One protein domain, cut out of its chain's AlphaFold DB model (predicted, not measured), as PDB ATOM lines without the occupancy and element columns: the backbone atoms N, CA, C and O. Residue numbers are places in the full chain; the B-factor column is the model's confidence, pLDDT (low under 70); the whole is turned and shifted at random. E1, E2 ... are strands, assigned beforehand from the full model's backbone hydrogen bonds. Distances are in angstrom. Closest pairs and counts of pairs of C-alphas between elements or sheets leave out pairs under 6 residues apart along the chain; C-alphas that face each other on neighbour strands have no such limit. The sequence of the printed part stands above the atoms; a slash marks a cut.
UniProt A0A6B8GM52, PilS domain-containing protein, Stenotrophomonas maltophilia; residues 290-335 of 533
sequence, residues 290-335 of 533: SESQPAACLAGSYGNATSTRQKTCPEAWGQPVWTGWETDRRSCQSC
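AT A GLANCE: This is residues 290 to 335 of the 533 residues of the protein "PilS domain-containing protein" of Stenotrophomonas maltophilia (UniProt A0A6B8GM52). With little regular structure, this is a thin rod: a narrow ribbon of three strands, E2 between E1 and short E3, drawn out at one end by residues 314 to 319, which stick out. The 46 printed residues, 17 of them in named elements, hold no named helix; E1, E2, E3 form an all-strand meander, each strand the antiparallel neighbour of the one before. It is only just extended, close to loose, with radius of gyration of the C-alphas 14.4 A and spans of 48 by 12 by 12 A.

HOW THE PARTS SIT: Look first at E2, residues 305 to 312. E1, residues 290 to 295, forms a hairpin with it, antiparallel at 155 degrees; N 293 and O 307 are within hydrogen-bond range at 2.9 A. E3, residues 326 to 328, forms another with E2, antiparallel at 146 degrees; N 308 and O 326 are within range at 2.8 A.

IN THESE COORDINATES: Find C-alpha 290 at (133.853, 156.888, 148.241); E1 runs 15.4 A from there. E2 spans 23.1 A. E3 spans 6.7 A, ending at (133.657, 143.216, 151.622).

THE WHOLE: The C-alphas farthest apart, of Trp 317 and Cys 335, are 48.1 A apart. The printed part has no cut; the link E2 to E3 is long, 13 residues. Residues 316 to 317 have pLDDT under 70.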
ATOM      1  N   SER A 290     134.344 158.245 148.009       87.88
ATOM      2  CA  SER A 290     133.853 156.888 148.241       87.88
ATOM      3  C   SER A 290     132.456 156.913 148.844       87.88
ATOM      4  O   SER A 290     132.170 157.751 149.697       87.88
ATOM      5  N   GLU A 291     131.621 155.954 148.470       92.38
ATOM      6  CA  GLU A 291     130.338 155.708 149.129       92.38
ATOM      7  C   GLU A 291     130.289 154.259 149.613       92.38
ATOM      8  O   GLU A 291     130.802 153.362 148.938       92.38
ATOM      9  N   SER A 292     129.684 154.039 150.781       90.06
ATOM     10  CA  SER A 292     129.472 152.715 151.361       90.06
ATOM     11  C   SER A 292     127.998 152.487 151.665       90.06
ATOM     12  O   SER A 292     127.348 153.368 152.227       90.06
ATOM     13  N   GLN A 293     127.499 151.289 151.375       89.12
ATOM     14  CA  GLN A 293     126.141 150.858 151.708       89.12
ATOM     15  C   GLN A 293     126.155 149.472 152.377       89.12
ATOM     16  O   GLN A 293     127.085 148.687 152.139       89.12
ATOM     17  N   PRO A 294     125.148 149.144 153.208       86.25
ATOM     18  CA  PRO A 294     125.007 147.801 153.756       86.25
ATOM     19  C   PRO A 294     124.821 146.782 152.629       86.25
ATOM     20  O   PRO A 294     124.083 147.009 151.671       86.25
ATOM     21  N   ALA A 295     125.497 145.648 152.757       87.69
ATOM     22  CA  ALA A 295     125.375 144.511 151.861       87.69
ATOM     23  C   ALA A 295     125.040 143.248 152.661       87.69
ATOM     24  O   ALA A 295     125.258 143.172 153.871       87.69
ATOM     25  N   ALA A 296     124.516 142.239 151.971       86.12
ATOM     26  CA  ALA A 296     124.175 140.954 152.561       86.12
ATOM     27  C   ALA A 296     125.348 139.962 152.494       86.12
ATOM     28  O   ALA A 296     126.052 139.861 151.477       86.12
ATOM     29  N   CYS A 297     125.502 139.168 153.554       88.62
ATOM     30  CA  CYS A 297     126.258 137.921 153.499       88.62
ATOM     31  C   CYS A 297     125.565 136.914 152.559       88.62
ATOM     32  O   CYS A 297     124.343 136.949 152.373       88.62
ATOM     33  N   LEU A 298     126.355 136.030 151.939       89.56
ATOM     34  CA  LEU A 298     125.834 134.980 151.057       89.56
ATOM     35  C   LEU A 298     125.092 133.902 151.854       89.56
ATOM     36  O   LEU A 298     125.305 133.746 153.056       89.56
ATOM     37  N   ALA A 299     124.276 133.110 151.155       87.81
ATOM     38  CA  ALA A 299     123.689 131.902 151.725       87.81
ATOM     39  C   ALA A 299     124.780 130.996 152.330       87.81
ATOM     40  O   ALA A 299     125.851 130.828 151.744       87.81
ATOM     41  N   GLY A 300     124.505 130.444 153.514       85.50
ATOM     42  CA  GLY A 300     125.484 129.688 154.306       85.50
ATOM     43  C   GLY A 300     126.355 130.539 155.240       85.50
ATOM     44  O   GLY A 300     127.222 129.990 155.921       85.50
ATOM     45  N   SER A 301     126.124 131.855 155.310       88.88
ATOM     46  CA  SER A 301     126.811 132.763 156.236       88.88
ATOM     47  C   SER A 301     125.865 133.807 156.837       88.88
ATOM     48  O   SER A 301     124.842 134.137 156.238       88.88
ATOM     49  N   TYR A 302     126.210 134.326 158.015       89.81
ATOM     50  CA  TYR A 302     125.482 135.396 158.702       89.81
ATOM     51  C   TYR A 302     126.443 136.501 159.152       89.81
ATOM     52  O   TYR A 302     127.648 136.280 159.281       89.81
ATOM     53  N   GLY A 303     125.916 137.695 159.393       87.81
ATOM     54  CA  GLY A 303     126.679 138.850 159.851       87.81
ATOM     55  C   GLY A 303     126.467 140.062 158.956       87.81
ATOM     56  O   GLY A 303     125.509 140.142 158.190       87.81
ATOM     57  N   ASN A 304     127.377 141.023 159.059       88.19
ATOM     58  CA  ASN A 304     127.287 142.269 158.309       88.19
ATOM     59  C   ASN A 304     128.275 142.240 157.142       88.19
ATOM     60  O   ASN A 304     129.408 141.795 157.312       88.19
ATOM     61  N   ALA A 305     127.872 142.744 155.978       89.38
ATOM     62  CA  ALA A 305     128.768 143.030 154.863       89.38
ATOM     63  C   ALA A 305     128.605 144.492 154.441       89.38
ATOM     64  O   ALA A 305     127.569 145.121 154.675       89.38
ATOM     65  N   THR A 306     129.632 145.056 153.819       90.62
ATOM     66  CA  THR A 306     129.598 146.439 153.333       90.62
ATOM     67  C   THR A 306     130.035 146.451 151.885       90.62
ATOM     68  O   THR A 306     131.046 145.844 151.535       90.62
ATOM     69  N   SER A 307     129.271 147.128 151.033       90.88
ATOM     70  CA  SER A 307     129.685 147.368 149.659       90.88
ATOM     71  C   SER A 307     130.146 148.801 149.494       90.88
ATOM     72  O   SER A 307     129.485 149.721 149.975       90.88
ATOM     73  N   THR A 308     131.280 148.985 148.831       91.31
ATOM     74  CA  THR A 308     131.877 150.286 148.553       91.31
ATOM     75  C   THR A 308     132.056 150.473 147.051       91.31
ATOM     76  O   THR A 308     132.264 149.520 146.298       91.31
ATOM     77  N   ARG A 309     131.941 151.718 146.594       91.50
ATOM     78  CA  ARG A 309     132.313 152.119 145.233       91.50
ATOM     79  C   ARG A 309     133.050 153.447 145.276       91.50
ATOM     80  O   ARG A 309     132.820 154.268 146.169       91.50
ATOM     81  N   GLN A 310     133.923 153.660 144.305       91.06
ATOM     82  CA  GLN A 310     134.708 154.879 144.180       91.06
ATOM     83  C   GLN A 310     134.171 155.716 143.023       91.06
ATOM     84  O   GLN A 310     133.866 155.202 141.944       91.06
ATOM     85  N   LYS A 311     134.061 157.023 143.242       88.62
ATOM     86  CA  LYS A 311     133.812 158.004 142.188       88.62
ATOM     87  C   LYS A 311     135.156 158.484 141.673       88.62
ATOM     88  O   LYS A 311     135.927 159.075 142.429       88.62
ATOM     89  N   THR A 312     135.430 158.236 140.400       85.12
ATOM     90  CA  THR A 312     136.664 158.656 139.729       85.12
ATOM     91  C   THR A 312     136.374 159.759 138.719       85.12
ATOM     92  O   THR A 312     135.293 159.821 138.130       85.12
ATOM     93  N   CYS A 313     137.346 160.648 138.547       84.50
ATOM     94  CA  CYS A 313     137.266 161.803 137.665       84.50
ATOM     95  C   CYS A 313     138.414 161.696 136.657       84.50
ATOM     96  O   CYS A 313     139.546 162.015 137.020       84.50
ATOM     97  N   PRO A 314     138.164 161.203 135.431       79.50
ATOM     98  CA  PRO A 314     139.216 161.044 134.424       79.50
ATOM     99  C   PRO A 314     139.892 162.373 134.055       79.50
ATOM    100  O   PRO A 314     141.084 162.403 133.770       79.50
ATOM    101  N   GLU A 315     139.144 163.477 134.127       77.25
ATOM    102  CA  GLU A 315     139.623 164.849 133.956       77.25
ATOM    103  C   GLU A 315     138.938 165.765 134.987       77.25
ATOM    104  O   GLU A 315     137.823 165.476 135.431       77.25
ATOM    105  N   ALA A 316     139.564 166.892 135.352       68.12
ATOM    106  CA  ALA A 316     139.072 167.811 136.396       68.12
ATOM    107  C   ALA A 316     137.659 168.382 136.131       68.12
ATOM    108  O   ALA A 316     136.964 168.781 137.067       68.12
ATOM    109  N   TRP A 317     137.231 168.373 134.865       68.56
ATOM    110  CA  TRP A 317     135.949 168.894 134.376       68.56
ATOM    111  C   TRP A 317     135.112 167.831 133.639       68.56
ATOM    112  O   TRP A 317     134.110 168.158 133.006       68.56
ATOM    113  N   GLY A 318     135.540 166.564 133.686       70.19
ATOM    114  CA  GLY A 318     134.860 165.448 133.033       70.19
ATOM    115  C   GLY A 318     133.638 164.954 133.812       70.19
ATOM    116  O   GLY A 318     133.474 165.239 135.000       70.19
ATOM    117  N   GLN A 319     132.780 164.174 133.149       77.25
ATOM    118  CA  GLN A 319     131.666 163.498 133.819       77.25
ATOM    119  C   GLN A 319     132.217 162.459 134.817       77.25
ATOM    120  O   GLN A 319     133.075 161.658 134.433       77.25
ATOM    121  N   PRO A 320     131.760 162.450 136.083       81.19
ATOM    122  CA  PRO A 320     132.228 161.487 137.073       81.19
ATOM    123  C   PRO A 320     131.836 160.064 136.671       81.19
ATOM    124  O   PRO A 320     130.681 159.804 136.326       81.19
ATOM    125  N   VAL A 321     132.778 159.130 136.786       87.31
ATOM    126  CA  VAL A 321     132.538 157.705 136.535       87.31
ATOM    127  C   VAL A 321     132.616 156.948 137.852       87.31
ATOM    128  O   VAL A 321     133.615 157.010 138.574       87.31
ATOM    129  N   TRP A 322     131.548 156.220 138.164       87.00
ATOM    130  CA  TRP A 322     131.515 155.312 139.303       87.00
ATOM    131  C   TRP A 322     132.108 153.961 138.927       87.00
ATOM    132  O   TRP A 322     131.782 153.403 137.879       87.00
ATOM    133  N   THR A 323     132.939 153.413 139.808       89.75
ATOM    134  CA  THR A 323     133.332 152.006 139.715       89.75
ATOM    135  C   THR A 323     132.128 151.098 139.966       89.75
ATOM    136  O   THR A 323     131.111 151.513 140.537       89.75
ATOM    137  N   GLY A 324     132.264 149.827 139.584       89.25
ATOM    138  CA  GLY A 324     131.371 148.786 140.080       89.25
ATOM    139  C   GLY A 324     131.394 148.721 141.611       89.25
ATOM    140  O   GLY A 324     132.349 149.161 142.256       89.25
ATOM    141  N   TRP A 325     130.317 148.191 142.183       88.88
ATOM    142  CA  TRP A 325     130.243 147.903 143.610       88.88
ATOM    143  C   TRP A 325     131.155 146.727 143.960       88.88
ATOM    144  O   TRP A 325     130.981 145.626 143.439       88.88
ATOM    145  N   GLU A 326     132.084 146.947 144.882       90.81
ATOM    146  CA  GLU A 326     132.880 145.891 145.504       90.81
ATOM    147  C   GLU A 326     132.289 145.591 146.881       90.81
ATOM    148  O   GLU A 326     131.912 146.505 147.613       90.81
ATOM    149  N   THR A 327     132.118 144.317 147.232       89.81
ATOM    150  CA  THR A 327     131.539 143.916 148.526       89.81
ATOM    151  C   THR A 327     132.601 143.269 149.403       89.81
ATOM    152  O   THR A 327     133.135 142.220 149.044       89.81
ATOM    153  N   ASP A 328     132.851 143.845 150.579       89.75
ATOM    154  CA  ASP A 328     133.657 143.216 151.622       89.75
ATOM    155  C   ASP A 328     132.772 142.332 152.511       89.75
ATOM    156  O   ASP A 328     131.766 142.778 153.074       89.75
ATOM    157  N   ARG A 329     133.145 141.053 152.614       88.19
ATOM    158  CA  ARG A 329     132.428 140.014 153.369       88.19
ATOM    159  C   ARG A 329     133.270 139.398 154.488       88.19
ATOM    160  O   ARG A 329     132.884 138.367 155.028       88.19
ATOM    161  N   ARG A 330     134.408 139.997 154.858       87.44
ATOM    162  CA  ARG A 330     135.299 139.457 155.908       87.44
ATOM    163  C   ARG A 330     134.630 139.304 157.278       87.44
ATOM    164  O   ARG A 330     135.050 138.460 158.059       87.44
ATOM    165  N   SER A 331     133.602 140.097 157.567       87.44
ATOM    166  CA  SER A 331     132.806 140.028 158.799       87.44
ATOM    167  C   SER A 331     131.658 139.010 158.755       87.44
ATOM    168  O   SER A 331     130.960 138.857 159.755       87.44
ATOM    169  N   CYS A 332     131.453 138.310 157.634       90.38
ATOM    170  CA  CYS A 332     130.481 137.223 157.542       90.38
ATOM    171  C   CYS A 332     131.044 135.952 158.194       90.38
ATOM    172  O   CYS A 332     132.116 135.473 157.820       90.38
ATOM    173  N   GLN A 333     130.306 135.378 159.140       91.69
ATOM    174  CA  GLN A 333     130.633 134.108 159.781       91.69
ATOM    175  C   GLN A 333     129.925 132.959 159.058       91.69
ATOM    176  O   GLN A 333     128.751 133.066 158.699       91.69
ATOM    177  N   SER A 334     130.636 131.851 158.836       89.94
ATOM    178  CA  SER A 334     130.044 130.628 158.289       89.94
ATOM    179  C   SER A 334     129.021 130.058 159.260       89.94
ATOM    180  O   SER A 334     129.245 130.055 160.473       89.94
ATOM    181  N   CYS A 335     127.926 129.522 158.733       89.19
ATOM    182  CA  CYS A 335     126.931 128.905 159.590       89.19
ATOM    183  C   CYS A 335     127.456 127.629 160.251       89.19
ATOM    184  O   CYS A 335     128.218 126.890 159.619       89.19
TER     185      CYS A 335